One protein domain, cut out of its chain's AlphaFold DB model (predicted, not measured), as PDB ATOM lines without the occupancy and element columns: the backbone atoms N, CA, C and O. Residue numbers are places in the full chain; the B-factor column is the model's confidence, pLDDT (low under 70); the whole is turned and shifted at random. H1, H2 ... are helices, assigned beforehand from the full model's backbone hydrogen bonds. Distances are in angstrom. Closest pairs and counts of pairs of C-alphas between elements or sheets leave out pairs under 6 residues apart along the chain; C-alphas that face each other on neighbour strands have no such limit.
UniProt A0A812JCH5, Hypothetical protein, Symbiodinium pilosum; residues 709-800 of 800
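AT A GLANCE: This is residues 709 to 800 of the 800 residues of the protein "Hypothetical protein" of Symbiodinium pilosum (UniProt A0A812JCH5). Four short helices pack into a block, the helical hairpin of H1 and H2 side by side with the helical hairpin of H3 and H4, and a long link leads from the block to the longest helix, H5, set off at one end of the domain. Each helix of the block touches two others at shallow tilts. The printed part has 92 residues with five named helices, H1 to H5 in chain order, and no named strand; the class is all helix. It is only just loose, close to compact, with a radius of gyration of the C-alphas of 15.2 A, and elongated, spanning 47 by 27 by 19 A.

HOW THE PARTS SIT: H5, residues 778 to 794, is apart from H1, residues 709 to 716, H2, residues 719 to 727, H3, residues 742 to 749, and H4, residues 756 to 765. H3 touches H1, the same way at 27 degrees, a shallow tilt; their closest C-alphas, those of Thr 711 and Pro 742, are 3.9 A apart. The hairpin of H3 and H4 runs opposite ways at 10 degrees, closest at C-alphas Ile 746 and Ala 756, 6.1 A. H2 touches H4, closest at C-alphas Pro 719 and Thr 759, 5.1 A. The hairpin of H1 and H2 is closest at C-alphas Ala 714 and Val 722, 5.9 A. Every O i to N i+4 pair is within hydrogen-bond range in H2, H3, H4 and H5, and 3 of 4 in H1.

IN THESE COORDINATES: H5 is 24.7 A from first to last C-alpha, ending at C-alpha 794 (219.865, 193.604, 287.387). H4 measures 14.2 A, H2 12.2 A, H1 11.0 A and H3 10.6 A. H1 begins at C-alpha 709 (224.314, 198.702, 250.358).

THE WHOLE: The C-alphas farthest apart, Thr 727 and Val 793, are 47.4 A apart. The printed part has no cut. The links H2 to H3 and H4 to H5 are long. Confidence is under 70 at residues 736 to 738 and 776 to 800.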
ATOM      1  N   ALA A 709     225.010 199.653 251.223       89.50
ATOM      2  CA  ALA A 709     224.314 198.702 250.358       89.50
ATOM      3  C   ALA A 709     224.795 197.264 250.590       89.50
ATOM      4  O   ALA A 709     223.983 196.343 250.709       89.50
ATOM      5  N   LEU A 710     226.113 197.085 250.710       91.31
ATOM      6  CA  LEU A 710     226.723 195.788 250.967       91.31
ATOM      7  C   LEU A 710     226.313 195.249 252.341       91.31
ATOM      8  O   LEU A 710     225.997 194.072 252.460       91.31
ATOM      9  N   THR A 711     226.235 196.107 253.362       89.75
ATOM     10  CA  THR A 711     225.797 195.704 254.707       89.75
ATOM     11  C   THR A 711     224.373 195.144 254.714       89.75
ATOM     12  O   THR A 711     224.148 194.068 255.264       89.75
ATOM     13  N   GLY A 712     223.413 195.825 254.080       88.75
ATOM     14  CA  GLY A 712     222.018 195.365 254.039       88.75
ATOM     15  C   GLY A 712     221.811 194.108 253.194       88.75
ATOM     16  O   GLY A 712     221.151 193.161 253.625       88.75
ATOM     17  N   THR A 713     222.419 194.062 252.009       90.31
ATOM     18  CA  THR A 713     222.327 192.894 251.116       90.31
ATOM     19  C   THR A 713     223.009 191.660 251.698       90.31
ATOM     20  O   THR A 713     222.472 190.565 251.566       90.31
ATOM     21  N   ALA A 714     224.126 191.820 252.411       90.69
ATOM     22  CA  ALA A 714     224.799 190.732 253.113       90.69
ATOM     23  C   ALA A 714     223.875 190.007 254.103       90.69
ATOM     24  O   ALA A 714     223.891 188.781 254.188       90.69
ATOM     25  N   ALA A 715     223.046 190.762 254.823       86.56
ATOM     26  CA  ALA A 715     222.149 190.215 255.830       86.56
ATOM     27  C   ALA A 715     220.929 189.511 255.234       86.56
ATOM     28  O   ALA A 715     220.488 188.488 255.756       86.56
ATOM     29  N   PHE A 716     220.373 190.052 254.146       85.38
ATOM     30  CA  PHE A 716     219.036 189.659 253.720       85.38
ATOM     31  C   PHE A 716     218.867 189.260 252.243       85.38
ATOM     32  O   PHE A 716     217.746 188.953 251.818       85.38
ATOM     33  N   ALA A 717     219.928 189.318 251.443       89.44
ATOM     34  CA  ALA A 717     219.926 188.901 250.045       89.44
ATOM     35  C   ALA A 717     220.696 187.587 249.858       89.44
ATOM     36  O   ALA A 717     221.171 186.969 250.809       89.44
ATOM     37  N   SER A 718     220.787 187.144 248.607       90.94
ATOM     38  CA  SER A 718     221.546 185.950 248.257       90.94
ATOM     39  C   SER A 718     223.048 186.262 248.103       90.94
ATOM     40  O   SER A 718     223.393 187.401 247.763       90.94
ATOM     41  N   PRO A 719     223.946 185.276 248.282       94.56
ATOM     42  CA  PRO A 719     225.381 185.426 248.024       94.56
ATOM     43  C   PRO A 719     225.691 185.990 246.632       94.56
ATOM     44  O   PRO A 719     226.600 186.799 246.481       94.56
ATOM     45  N   GLU A 720     224.888 185.653 245.621       95.06
ATOM     46  CA  GLU A 720     225.038 186.177 244.260       95.06
ATOM     47  C   GLU A 720     224.766 187.691 244.193       95.06
ATOM     48  O   GLU A 720     225.445 188.421 243.474       95.06
ATOM     49  N   THR A 721     223.813 188.192 244.987       94.19
ATOM     50  CA  THR A 721     223.529 189.637 245.091       94.19
ATOM     51  C   THR A 721     224.682 190.375 245.775       94.19
ATOM     52  O   THR A 721     225.054 191.476 245.373       94.19
ATOM     53  N   VAL A 722     225.279 189.751 246.793       95.00
ATOM     54  CA  VAL A 722     226.454 190.277 247.504       95.00
ATOM     55  C   VAL A 722     227.674 190.306 246.578       95.00
ATOM     56  O   VAL A 722     228.387 191.309 246.532       95.00
ATOM     57  N   GLN A 723     227.876 189.255 245.777       95.38
ATOM     58  CA  GLN A 723     228.939 189.182 244.770       95.38
ATOM     59  C   GLN A 723     228.825 190.298 243.719       95.38
ATOM     60  O   GLN A 723     229.844 190.853 243.303       95.38
ATOM     61  N   GLU A 724     227.609 190.659 243.306       95.12
ATOM     62  CA  GLU A 724     227.384 191.762 242.364       95.12
ATOM     63  C   GLU A 724     227.866 193.105 242.942       95.12
ATOM     64  O   GLU A 724     228.614 193.832 242.285       95.12
ATOM     65  N   LEU A 725     227.531 193.416 244.200       93.19
ATOM     66  CA  LEU A 725     227.985 194.650 244.860       93.19
ATOM     67  C   LEU A 725     229.501 194.676 245.105       93.19
ATOM     68  O   LEU A 725     230.136 195.717 244.935       93.19
ATOM     69  N   LEU A 726     230.099 193.530 245.439       93.12
ATOM     70  CA  LEU A 726     231.555 193.395 245.541       93.12
ATOM     71  C   LEU A 726     232.237 193.649 244.184       93.12
ATOM     72  O   LEU A 726     233.253 194.341 244.119       93.12
ATOM     73  N   THR A 727     231.640 193.175 243.085       92.88
ATOM     74  CA  THR A 727     232.114 193.446 241.713       92.88
ATOM     75  C   THR A 727     232.014 194.934 241.365       92.88
ATOM     76  O   THR A 727     232.885 195.481 240.684       92.88
ATOM     77  N   CYS A 728     231.014 195.624 241.918       89.75
ATOM     78  CA  CYS A 728     230.845 197.075 241.820       89.75
ATOM     79  C   CYS A 728     231.787 197.879 242.741       89.75
ATOM     80  O   CYS A 728     231.660 199.099 242.817       89.75
ATOM     81  N   ARG A 729     232.774 197.224 243.374       86.38
ATOM     82  CA  ARG A 729     233.815 197.814 244.237       86.38
ATOM     83  C   ARG A 729     233.330 198.359 245.588       86.38
ATOM     84  O   ARG A 729     234.001 199.228 246.141       86.38
ATOM     85  N   CYS A 730     232.231 197.845 246.144       89.31
ATOM     86  CA  CYS A 730     231.935 198.068 247.565       89.31
ATOM     87  C   CYS A 730     233.045 197.471 248.447       89.31
ATOM     88  O   CYS A 730     233.468 196.336 248.218       89.31
ATOM     89  N   ASP A 731     233.495 198.208 249.464       88.88
ATOM     90  CA  ASP A 731     234.528 197.744 250.394       88.88
ATOM     91  C   ASP A 731     233.883 197.047 251.606       88.88
ATOM     92  O   ASP A 731     233.278 197.716 252.451       88.88
ATOM     93  N   PRO A 732     234.046 195.720 251.775       89.88
ATOM     94  CA  PRO A 732     233.480 195.001 252.916       89.88
ATOM     95  C   PRO A 732     234.116 195.377 254.266       89.88
ATOM     96  O   PRO A 732     233.632 194.933 255.310       89.88
ATOM     97  N   ARG A 733     235.199 196.167 254.272       86.62
ATOM     98  CA  ARG A 733     235.851 196.688 255.484       86.62
ATOM     99  C   ARG A 733     235.262 198.018 255.941       86.62
ATOM    100  O   ARG A 733     235.501 198.416 257.082       86.62
ATOM    101  N   ASN A 734     234.537 198.729 255.076       81.50
ATOM    102  CA  ASN A 734     233.995 200.024 255.443       81.50
ATOM    103  C   ASN A 734     232.786 199.849 256.367       81.50
ATOM    104  O   ASN A 734     231.760 199.286 255.998       81.50
ATOM    105  N   ILE A 735     232.921 200.367 257.585       78.06
ATOM    106  CA  ILE A 735     231.855 200.384 258.585       78.06
ATOM    107  C   ILE A 735     231.373 201.804 258.889       78.06
ATOM    108  O   ILE A 735     230.594 201.977 259.807       78.06
ATOM    109  N   ALA A 736     231.823 202.841 258.179       64.56
ATOM    110  CA  ALA A 736     231.670 204.231 258.617       64.56
ATOM    111  C   ALA A 736     230.213 204.728 258.726       64.56
ATOM    112  O   ALA A 736     229.933 205.550 259.594       64.56
ATOM    113  N   GLU A 737     229.290 204.250 257.881       69.44
ATOM    114  CA  GLU A 737     227.909 204.772 257.842       69.44
ATOM    115  C   GLU A 737     226.998 204.213 258.948       69.44
ATOM    116  O   GLU A 737     226.247 204.972 259.558       69.44
ATOM    117  N   LEU A 738     227.063 202.905 259.230       69.88
ATOM    118  CA  LEU A 738     226.298 202.257 260.312       69.88
ATOM    119  C   LEU A 738     227.143 201.938 261.551       69.88
ATOM    120  O   LEU A 738     226.626 201.384 262.522       69.88
ATOM    121  N   GLU A 739     228.450 202.189 261.493       75.75
ATOM    122  CA  GLU A 739     229.448 201.800 262.504       75.75
ATOM    123  C   GLU A 739     229.405 200.303 262.854       75.75
ATOM    124  O   GLU A 739     229.866 199.861 263.909       75.75
ATOM    125  N   SER A 740     228.857 199.537 261.912       78.81
ATOM    126  CA  SER A 740     228.721 198.093 261.829       78.81
ATOM    127  C   SER A 740     228.823 197.715 260.349       78.81
ATOM    128  O   SER A 740     228.338 198.431 259.472       78.81
ATOM    129  N   GLY A 741     229.533 196.624 260.079       87.12
ATOM    130  CA  GLY A 741     229.813 196.147 258.723       87.12
ATOM    131  C   GLY A 741     228.943 194.962 258.304       87.12
ATOM    132  O   GLY A 741     228.175 194.445 259.120       87.12
ATOM    133  N   PRO A 742     229.124 194.454 257.077       90.62
ATOM    134  CA  PRO A 742     228.342 193.335 256.554       90.62
ATOM    135  C   PRO A 742     228.468 192.063 257.410       90.62
ATOM    136  O   PRO A 742     227.460 191.419 257.687       90.62
ATOM    137  N   LEU A 743     229.661 191.747 257.935       90.75
ATOM    138  CA  LEU A 743     229.850 190.604 258.845       90.75
ATOM    139  C   LEU A 743     229.081 190.752 260.171       90.75
ATOM    140  O   LEU A 743     228.592 189.761 260.706       90.75
ATOM    141  N   HIS A 744     228.934 191.979 260.682       87.75
ATOM    142  CA  HIS A 744     228.173 192.229 261.909       87.75
ATOM    143  C   HIS A 744     226.681 191.972 261.689       87.75
ATOM    144  O   HIS A 744     226.048 191.304 262.501       87.75
ATOM    145  N   LEU A 745     226.119 192.491 260.592       85.38
ATOM    146  CA  LEU A 745     224.690 192.343 260.326       85.38
ATOM    147  C   LEU A 745     224.326 190.909 259.907       85.38
ATOM    148  O   LEU A 745     223.261 190.426 260.289       85.38
ATOM    149  N   ILE A 746     225.224 190.194 259.216       88.56
ATOM    150  CA  ILE A 746     225.080 188.744 259.012       88.56
ATOM    151  C   ILE A 746     224.996 188.028 260.357       88.56
ATOM    152  O   ILE A 746     224.092 187.226 260.539       88.56
ATOM    153  N   ALA A 747     225.885 188.321 261.312       85.31
ATOM    154  CA  ALA A 747     225.860 187.658 262.615       85.31
ATOM    155  C   ALA A 747     224.538 187.892 263.369       85.31
ATOM    156  O   ALA A 747     224.033 186.978 264.013       85.31
ATOM    157  N   VAL A 748     223.952 189.089 263.242       82.00
ATOM    158  CA  VAL A 748     222.638 189.418 263.822       82.00
ATOM    159  C   VAL A 748     221.503 188.635 263.156       82.00
ATOM    160  O   VAL A 748     220.577 188.212 263.834       82.00
ATOM    161  N   THR A 749     221.573 188.415 261.843       82.19
ATOM    162  CA  THR A 749     220.490 187.801 261.049       82.19
ATOM    163  C   THR A 749     220.731 186.325 260.714       82.19
ATOM    164  O   THR A 749     219.940 185.703 260.005       82.19
ATOM    165  N   ALA A 750     221.809 185.728 261.232       84.06
ATOM    166  CA  ALA A 750     222.276 184.399 260.836       84.06
ATOM    167  C   ALA A 750     221.257 183.283 261.107       84.06
ATOM    168  O   ALA A 750     221.225 182.301 260.372       84.06
ATOM    169  N   ARG A 751     220.408 183.437 262.131       84.19
ATOM    170  CA  ARG A 751     219.447 182.400 262.543       84.19
ATOM    171  C   ARG A 751     218.337 182.156 261.525       84.19
ATOM    172  O   ARG A 751     217.927 181.013 261.359       84.19
ATOM    173  N   SER A 752     217.860 183.200 260.846       82.25
ATOM    174  CA  SER A 752     216.864 183.071 259.772       82.25
ATOM    175  C   SER A 752     217.501 182.980 258.381       82.25
ATOM    176  O   SER A 752     216.837 182.598 257.415       82.25
ATOM    177  N   ASN A 753     218.798 183.282 258.261       84.31
ATOM    178  CA  ASN A 753     219.532 183.249 257.002       84.31
ATOM    179  C   ASN A 753     220.322 181.941 256.829       84.31
ATOM    180  O   ASN A 753     221.503 181.849 257.166       84.31
ATOM    181  N   GLY A 754     219.701 180.953 256.177       82.88
ATOM    182  CA  GLY A 754     220.340 179.670 255.847       82.88
ATOM    183  C   GLY A 754     221.580 179.758 254.938       82.88
ATOM    184  O   GLY A 754     222.272 178.758 254.765       82.88
ATOM    185  N   ARG A 755     221.893 180.931 254.367       88.31
ATOM    186  CA  ARG A 755     223.083 181.178 253.530       88.31
ATOM    187  C   ARG A 755     224.110 182.089 254.216       88.31
ATOM    188  O   ARG A 755     225.089 182.483 253.588       88.31
ATOM    189  N   ALA A 756     223.944 182.398 255.506       90.31
ATOM    190  CA  ALA A 756     224.826 183.298 256.254       90.31
ATOM    191  C   ALA A 756     226.307 182.882 256.200       90.31
ATOM    192  O   ALA A 756     227.175 183.730 256.001       90.31
ATOM    193  N   ALA A 757     226.602 181.582 256.325       91.06
ATOM    194  CA  ALA A 757     227.969 181.061 256.262       91.06
ATOM    195  C   ALA A 757     228.595 181.192 254.859       91.06
ATOM    196  O   ALA A 757     229.774 181.530 254.736       91.06
ATOM    197  N   GLU A 758     227.803 180.970 253.805       94.25
ATOM    198  CA  GLU A 758     228.213 181.149 252.405       94.25
ATOM    199  C   GLU A 758     228.535 182.628 252.137       94.25
ATOM    200  O   GLU A 758     229.625 182.957 251.664       94.25
ATOM    201  N   THR A 759     227.645 183.536 252.551       94.75
ATOM    202  CA  THR A 759     227.853 184.983 252.425       94.75
ATOM    203  C   THR A 759     229.047 185.474 253.248       94.75
ATOM    204  O   THR A 759     229.842 186.278 252.763       94.75
ATOM    205  N   ALA A 760     229.222 184.989 254.481       94.81
ATOM    206  CA  ALA A 760     230.372 185.341 255.313       94.81
ATOM    207  C   ALA A 760     231.688 184.877 254.672       94.81
ATOM    208  O   ALA A 760     232.637 185.655 254.595       94.81
ATOM    209  N   SER A 761     231.730 183.650 254.142       95.38
ATOM    210  CA  SER A 761     232.897 183.117 253.425       95.38
ATOM    211  C   SER A 761     233.239 183.962 252.198       95.38
ATOM    212  O   SER A 761     234.405 184.291 251.974       95.38
ATOM    213  N   LEU A 762     232.219 184.385 251.445       96.31
ATOM    214  CA  LEU A 762     232.374 185.273 250.298       96.31
ATOM    215  C   LEU A 762     232.977 186.634 250.691       96.31
ATOM    216  O   LEU A 762     233.914 187.110 250.045       96.31
ATOM    217  N   LEU A 763     232.478 187.254 251.762       94.94
ATOM    218  CA  LEU A 763     232.998 188.527 252.269       94.94
ATOM    219  C   LEU A 763     234.446 188.394 252.762       94.94
ATOM    220  O   LEU A 763     235.278 189.252 252.467       94.94
ATOM    221  N   LEU A 764     234.773 187.307 253.468       94.62
ATOM    222  CA  LEU A 764     236.135 187.019 253.934       94.62
ATOM    223  C   LEU A 764     237.106 186.815 252.763       94.62
ATOM    224  O   LEU A 764     238.215 187.350 252.791       94.62
ATOM    225  N   ALA A 765     236.677 186.133 251.695       95.62
ATOM    226  CA  ALA A 765     237.458 186.010 250.462       95.62
ATOM    227  C   ALA A 765     237.752 187.381 249.817       95.62
ATOM    228  O   ALA A 765     238.812 187.577 249.223       95.62
ATOM    229  N   HIS A 766     236.863 188.358 250.015       94.88
ATOM    230  CA  HIS A 766     237.033 189.753 249.601       94.88
ATOM    231  C   HIS A 766     237.655 190.645 250.692       94.88
ATOM    232  O   HIS A 766     237.543 191.869 250.638       94.88
ATOM    233  N   ARG A 767     238.383 190.049 251.648       92.94
ATOM    234  CA  ARG A 767     239.151 190.739 252.702       92.94
ATOM    235  C   ARG A 767     238.300 191.535 253.698       92.94
ATOM    236  O   ARG A 767     238.790 192.516 254.258       92.94
ATOM    237  N   ALA A 768     237.056 191.122 253.942       91.94
ATOM    238  CA  ALA A 768     236.305 191.613 255.094       91.94
ATOM    239  C   ALA A 768     237.100 191.363 256.387       91.94
ATOM    240  O   ALA A 768     237.654 190.281 256.585       91.94
ATOM    241  N   ASP A 769     237.163 192.361 257.265       87.56
ATOM    242  CA  ASP A 769     237.884 192.231 258.530       87.56
ATOM    243  C   ASP A 769     237.015 191.502 259.562       87.56
ATOM    244  O   ASP A 769     236.059 192.059 260.104       87.56
ATOM    245  N   VAL A 770     237.370 190.247 259.849       89.69
ATOM    246  CA  VAL A 770     236.717 189.420 260.877       89.69
ATOM    247  C   VAL A 770     236.853 190.009 262.287       89.69
ATOM    248  O   VAL A 770     236.035 189.719 263.155       89.69
ATOM    249  N   ASN A 771     237.860 190.858 262.515       85.88
ATOM    250  CA  ASN A 771     238.123 191.518 263.793       85.88
ATOM    251  C   ASN A 771     237.599 192.962 263.835       85.88
ATOM    252  O   ASN A 771     237.881 193.683 264.800       85.88
ATOM    253  N   ALA A 772     236.846 193.395 262.817       83.62
ATOM    254  CA  ALA A 772     236.263 194.728 262.786       83.62
ATOM    255  C   ALA A 772     235.416 194.948 264.045       83.62
ATOM    256  O   ALA A 772     234.554 194.142 264.387       83.62
ATOM    257  N   ARG A 773     235.655 196.056 264.749       81.44
ATOM    258  CA  ARG A 773     234.931 196.383 265.982       81.44
ATOM    259  C   ARG A 773     233.781 197.327 265.667       81.44
ATOM    260  O   ARG A 773     234.021 198.431 265.183       81.44
ATOM    261  N   ALA A 774     232.559 196.934 266.020       76.88
ATOM    262  CA  ALA A 774     231.424 197.851 266.006       76.88
ATOM    263  C   ALA A 774     231.686 199.053 266.932       76.88
ATOM    264  O   ALA A 774     232.153 198.895 268.066       76.88
ATOM    265  N   ALA A 775     231.369 200.256 266.459       73.88
ATOM    266  CA  ALA A 775     231.673 201.506 267.154       73.88
ATOM    267  C   ALA A 775     230.425 202.392 267.278       73.88
ATOM    268  O   ALA A 775     230.395 203.458 266.682       73.88
ATOM    269  N   PRO A 776     229.399 201.989 268.053       64.19
ATOM    270  CA  PRO A 776     228.105 202.667 268.046       64.19
ATOM    271  C   PRO A 776     228.216 204.141 268.476       64.19
ATOM    272  O   PRO A 776     228.745 204.429 269.554       64.19
ATOM    273  N   ARG A 777     227.664 205.079 267.692       61.16
ATOM    274  CA  ARG A 777     227.488 206.503 268.050       61.16
ATOM    275  C   ARG A 777     226.012 206.924 268.143       61.16
ATOM    276  O   ARG A 777     225.076 206.147 267.948       61.16
ATOM    277  N   ALA A 778     225.806 208.188 268.523       61.47
ATOM    278  CA  ALA A 778     224.512 208.873 268.571       61.47
ATOM    279  C   ALA A 778     223.415 208.106 269.347       61.47
ATOM    280  O   ALA A 778     223.621 207.711 270.495       61.47
ATOM    281  N   HIS A 779     222.224 207.943 268.759       52.84
ATOM    282  CA  HIS A 779     221.059 207.343 269.421       52.84
ATOM    283  C   HIS A 779     221.296 205.872 269.816       52.84
ATOM    284  O   HIS A 779     220.833 205.436 270.872       52.84
ATOM    285  N   TYR A 780     222.047 205.125 269.002       55.72
ATOM    286  CA  TYR A 780     222.298 203.704 269.231       55.72
ATOM    287  C   TYR A 780     223.324 203.498 270.356       55.72
ATOM    288  O   TYR A 780     223.138 202.627 271.201       55.72
ATOM    289  N   LEU A 781     224.317 204.391 270.492       61.16
ATOM    290  CA  LEU A 781     225.215 204.415 271.658       61.16
ATOM    291  C   LEU A 781     224.454 204.580 272.977       61.16
ATOM    292  O   LEU A 781     224.797 203.937 273.969       61.16
ATOM    293  N   TRP A 782     223.425 205.430 273.006       58.00
ATOM    294  CA  TRP A 782     222.584 205.592 274.192       58.00
ATOM    295  C   TRP A 782     221.785 204.329 274.505       58.00
ATOM    296  O   TRP A 782     221.736 203.947 275.672       58.00
ATOM    297  N   ARG A 783     221.249 203.632 273.490       59.66
ATOM    298  CA  ARG A 783     220.623 202.309 273.665       59.66
ATOM    299  C   ARG A 783     221.616 201.284 274.222       59.66
ATOM    300  O   ARG A 783     221.314 200.646 275.224       59.66
ATOM    301  N   CYS A 784     222.828 201.194 273.673       59.59
ATOM    302  CA  CYS A 784     223.867 200.297 274.190       59.59
ATOM    303  C   CYS A 784     224.288 200.650 275.626       59.59
ATOM    304  O   CYS A 784     224.489 199.759 276.448       59.59
ATOM    305  N   ARG A 785     224.426 201.942 275.959       63.19
ATOM    306  CA  ARG A 785     224.743 202.396 277.326       63.19
ATOM    307  C   ARG A 785     223.611 202.095 278.301       63.19
ATOM    308  O   ARG A 785     223.889 201.666 279.413       63.19
ATOM    309  N   PHE A 786     222.363 202.279 277.878       61.78
ATOM    310  CA  PHE A 786     221.181 201.940 278.663       61.78
ATOM    311  C   PHE A 786     221.097 200.433 278.918       61.78
ATOM    312  O   PHE A 786     220.956 200.029 280.066       61.78
ATOM    313  N   ALA A 787     221.293 199.609 277.886       59.81
ATOM    314  CA  ALA A 787     221.362 198.157 278.022       59.81
ATOM    315  C   ALA A 787     222.477 197.739 278.994       59.81
ATOM    316  O   ALA A 787     222.232 196.966 279.914       59.81
ATOM    317  N   ARG A 788     223.680 198.323 278.883       63.03
ATOM    318  CA  ARG A 788     224.787 198.075 279.828       63.03
ATOM    319  C   ARG A 788     224.461 198.498 281.257       63.03
ATOM    320  O   ARG A 788     224.817 197.788 282.189       63.03
ATOM    321  N   MET A 789     223.811 199.646 281.439       64.81
ATOM    322  CA  MET A 789     223.396 200.129 282.756       64.81
ATOM    323  C   MET A 789     222.357 199.198 283.376       64.81
ATOM    324  O   MET A 789     222.491 198.828 284.536       64.81
ATOM    325  N   ARG A 790     221.363 198.776 282.588       55.38
ATOM    326  CA  ARG A 790     220.347 197.803 282.993       55.38
ATOM    327  C   ARG A 790     221.029 196.503 283.421       55.38
ATOM    328  O   ARG A 790     220.877 196.117 284.574       55.38
ATOM    329  N   VAL A 791     221.891 195.939 282.566       59.12
ATOM    330  CA  VAL A 791     222.722 194.745 282.842       59.12
ATOM    331  C   VAL A 791     223.536 194.883 284.125       59.12
ATOM    332  O   VAL A 791     223.597 193.941 284.910       59.12
ATOM    333  N   ALA A 792     224.139 196.044 284.376       58.50
ATOM    334  CA  ALA A 792     224.902 196.286 285.597       58.50
ATOM    335  C   ALA A 792     224.022 196.323 286.859       58.50
ATOM    336  O   ALA A 792     224.490 195.952 287.932       58.50
ATOM    337  N   VAL A 793     222.764 196.762 286.742       55.28
ATOM    338  CA  VAL A 793     221.826 196.881 287.868       55.28
ATOM    339  C   VAL A 793     221.115 195.562 288.165       55.28
ATOM    340  O   VAL A 793     221.004 195.201 289.332       55.28
ATOM    341  N   CYS A 794     220.627 194.839 287.153       49.97
ATOM    342  CA  CYS A 794     219.865 193.604 287.387       49.97
ATOM    343  C   CYS A 794     220.714 192.328 287.247       49.97
ATOM    344  O   CYS A 794     220.276 191.263 287.676       49.97
ATOM    345  N   GLY A 795     221.936 192.422 286.714       49.53
ATOM    346  CA  GLY A 795     222.784 191.280 286.368       49.53
ATOM    347  C   GLY A 795     222.449 190.724 284.981       49.53
ATOM    348  O   GLY A 795     221.291 190.714 284.572       49.53
ATOM    349  N   PHE A 796     223.461 190.236 284.252       48.59
ATOM    350  CA  PHE A 796     223.321 189.781 282.856       48.59
ATOM    351  C   PHE A 796     222.235 188.711 282.673       48.59
ATOM    352  O   PHE A 796     221.514 188.732 281.688       48.59
ATOM    353  N   SER A 797     222.068 187.818 283.649       46.59
ATOM    354  CA  SER A 797     221.060 186.752 283.624       46.59
ATOM    355  C   SER A 797     219.630 187.217 283.915       46.59
ATOM    356  O   SER A 797     218.699 186.474 283.627       46.59
ATOM    357  N   ASN A 798     219.444 188.410 284.494       46.19
ATOM    358  CA  ASN A 798     218.120 188.965 284.806       46.19
ATOM    359  C   ASN A 798     217.800 190.213 283.969       46.19
ATOM    360  O   ASN A 798     216.749 190.830 284.151       46.19
ATOM    361  N   CYS A 799     218.716 190.620 283.088       45.53
ATOM    362  CA  CYS A 799     218.493 191.697 282.146       45.53
ATOM    363  C   CYS A 799     218.029 191.149 280.819       45.53
ATOM    364  O   CYS A 799     218.798 190.585 280.050       45.53
ATOM    365  N   SER A 800     216.747 191.382 280.604       46.78
ATOM    366  CA  SER A 800     216.058 191.321 279.338       46.78
ATOM    367  C   SER A 800     216.262 192.622 278.566       46.78
ATOM    368  O   SER A 800     216.256 193.685 279.237       46.78
TER     369      SER A 800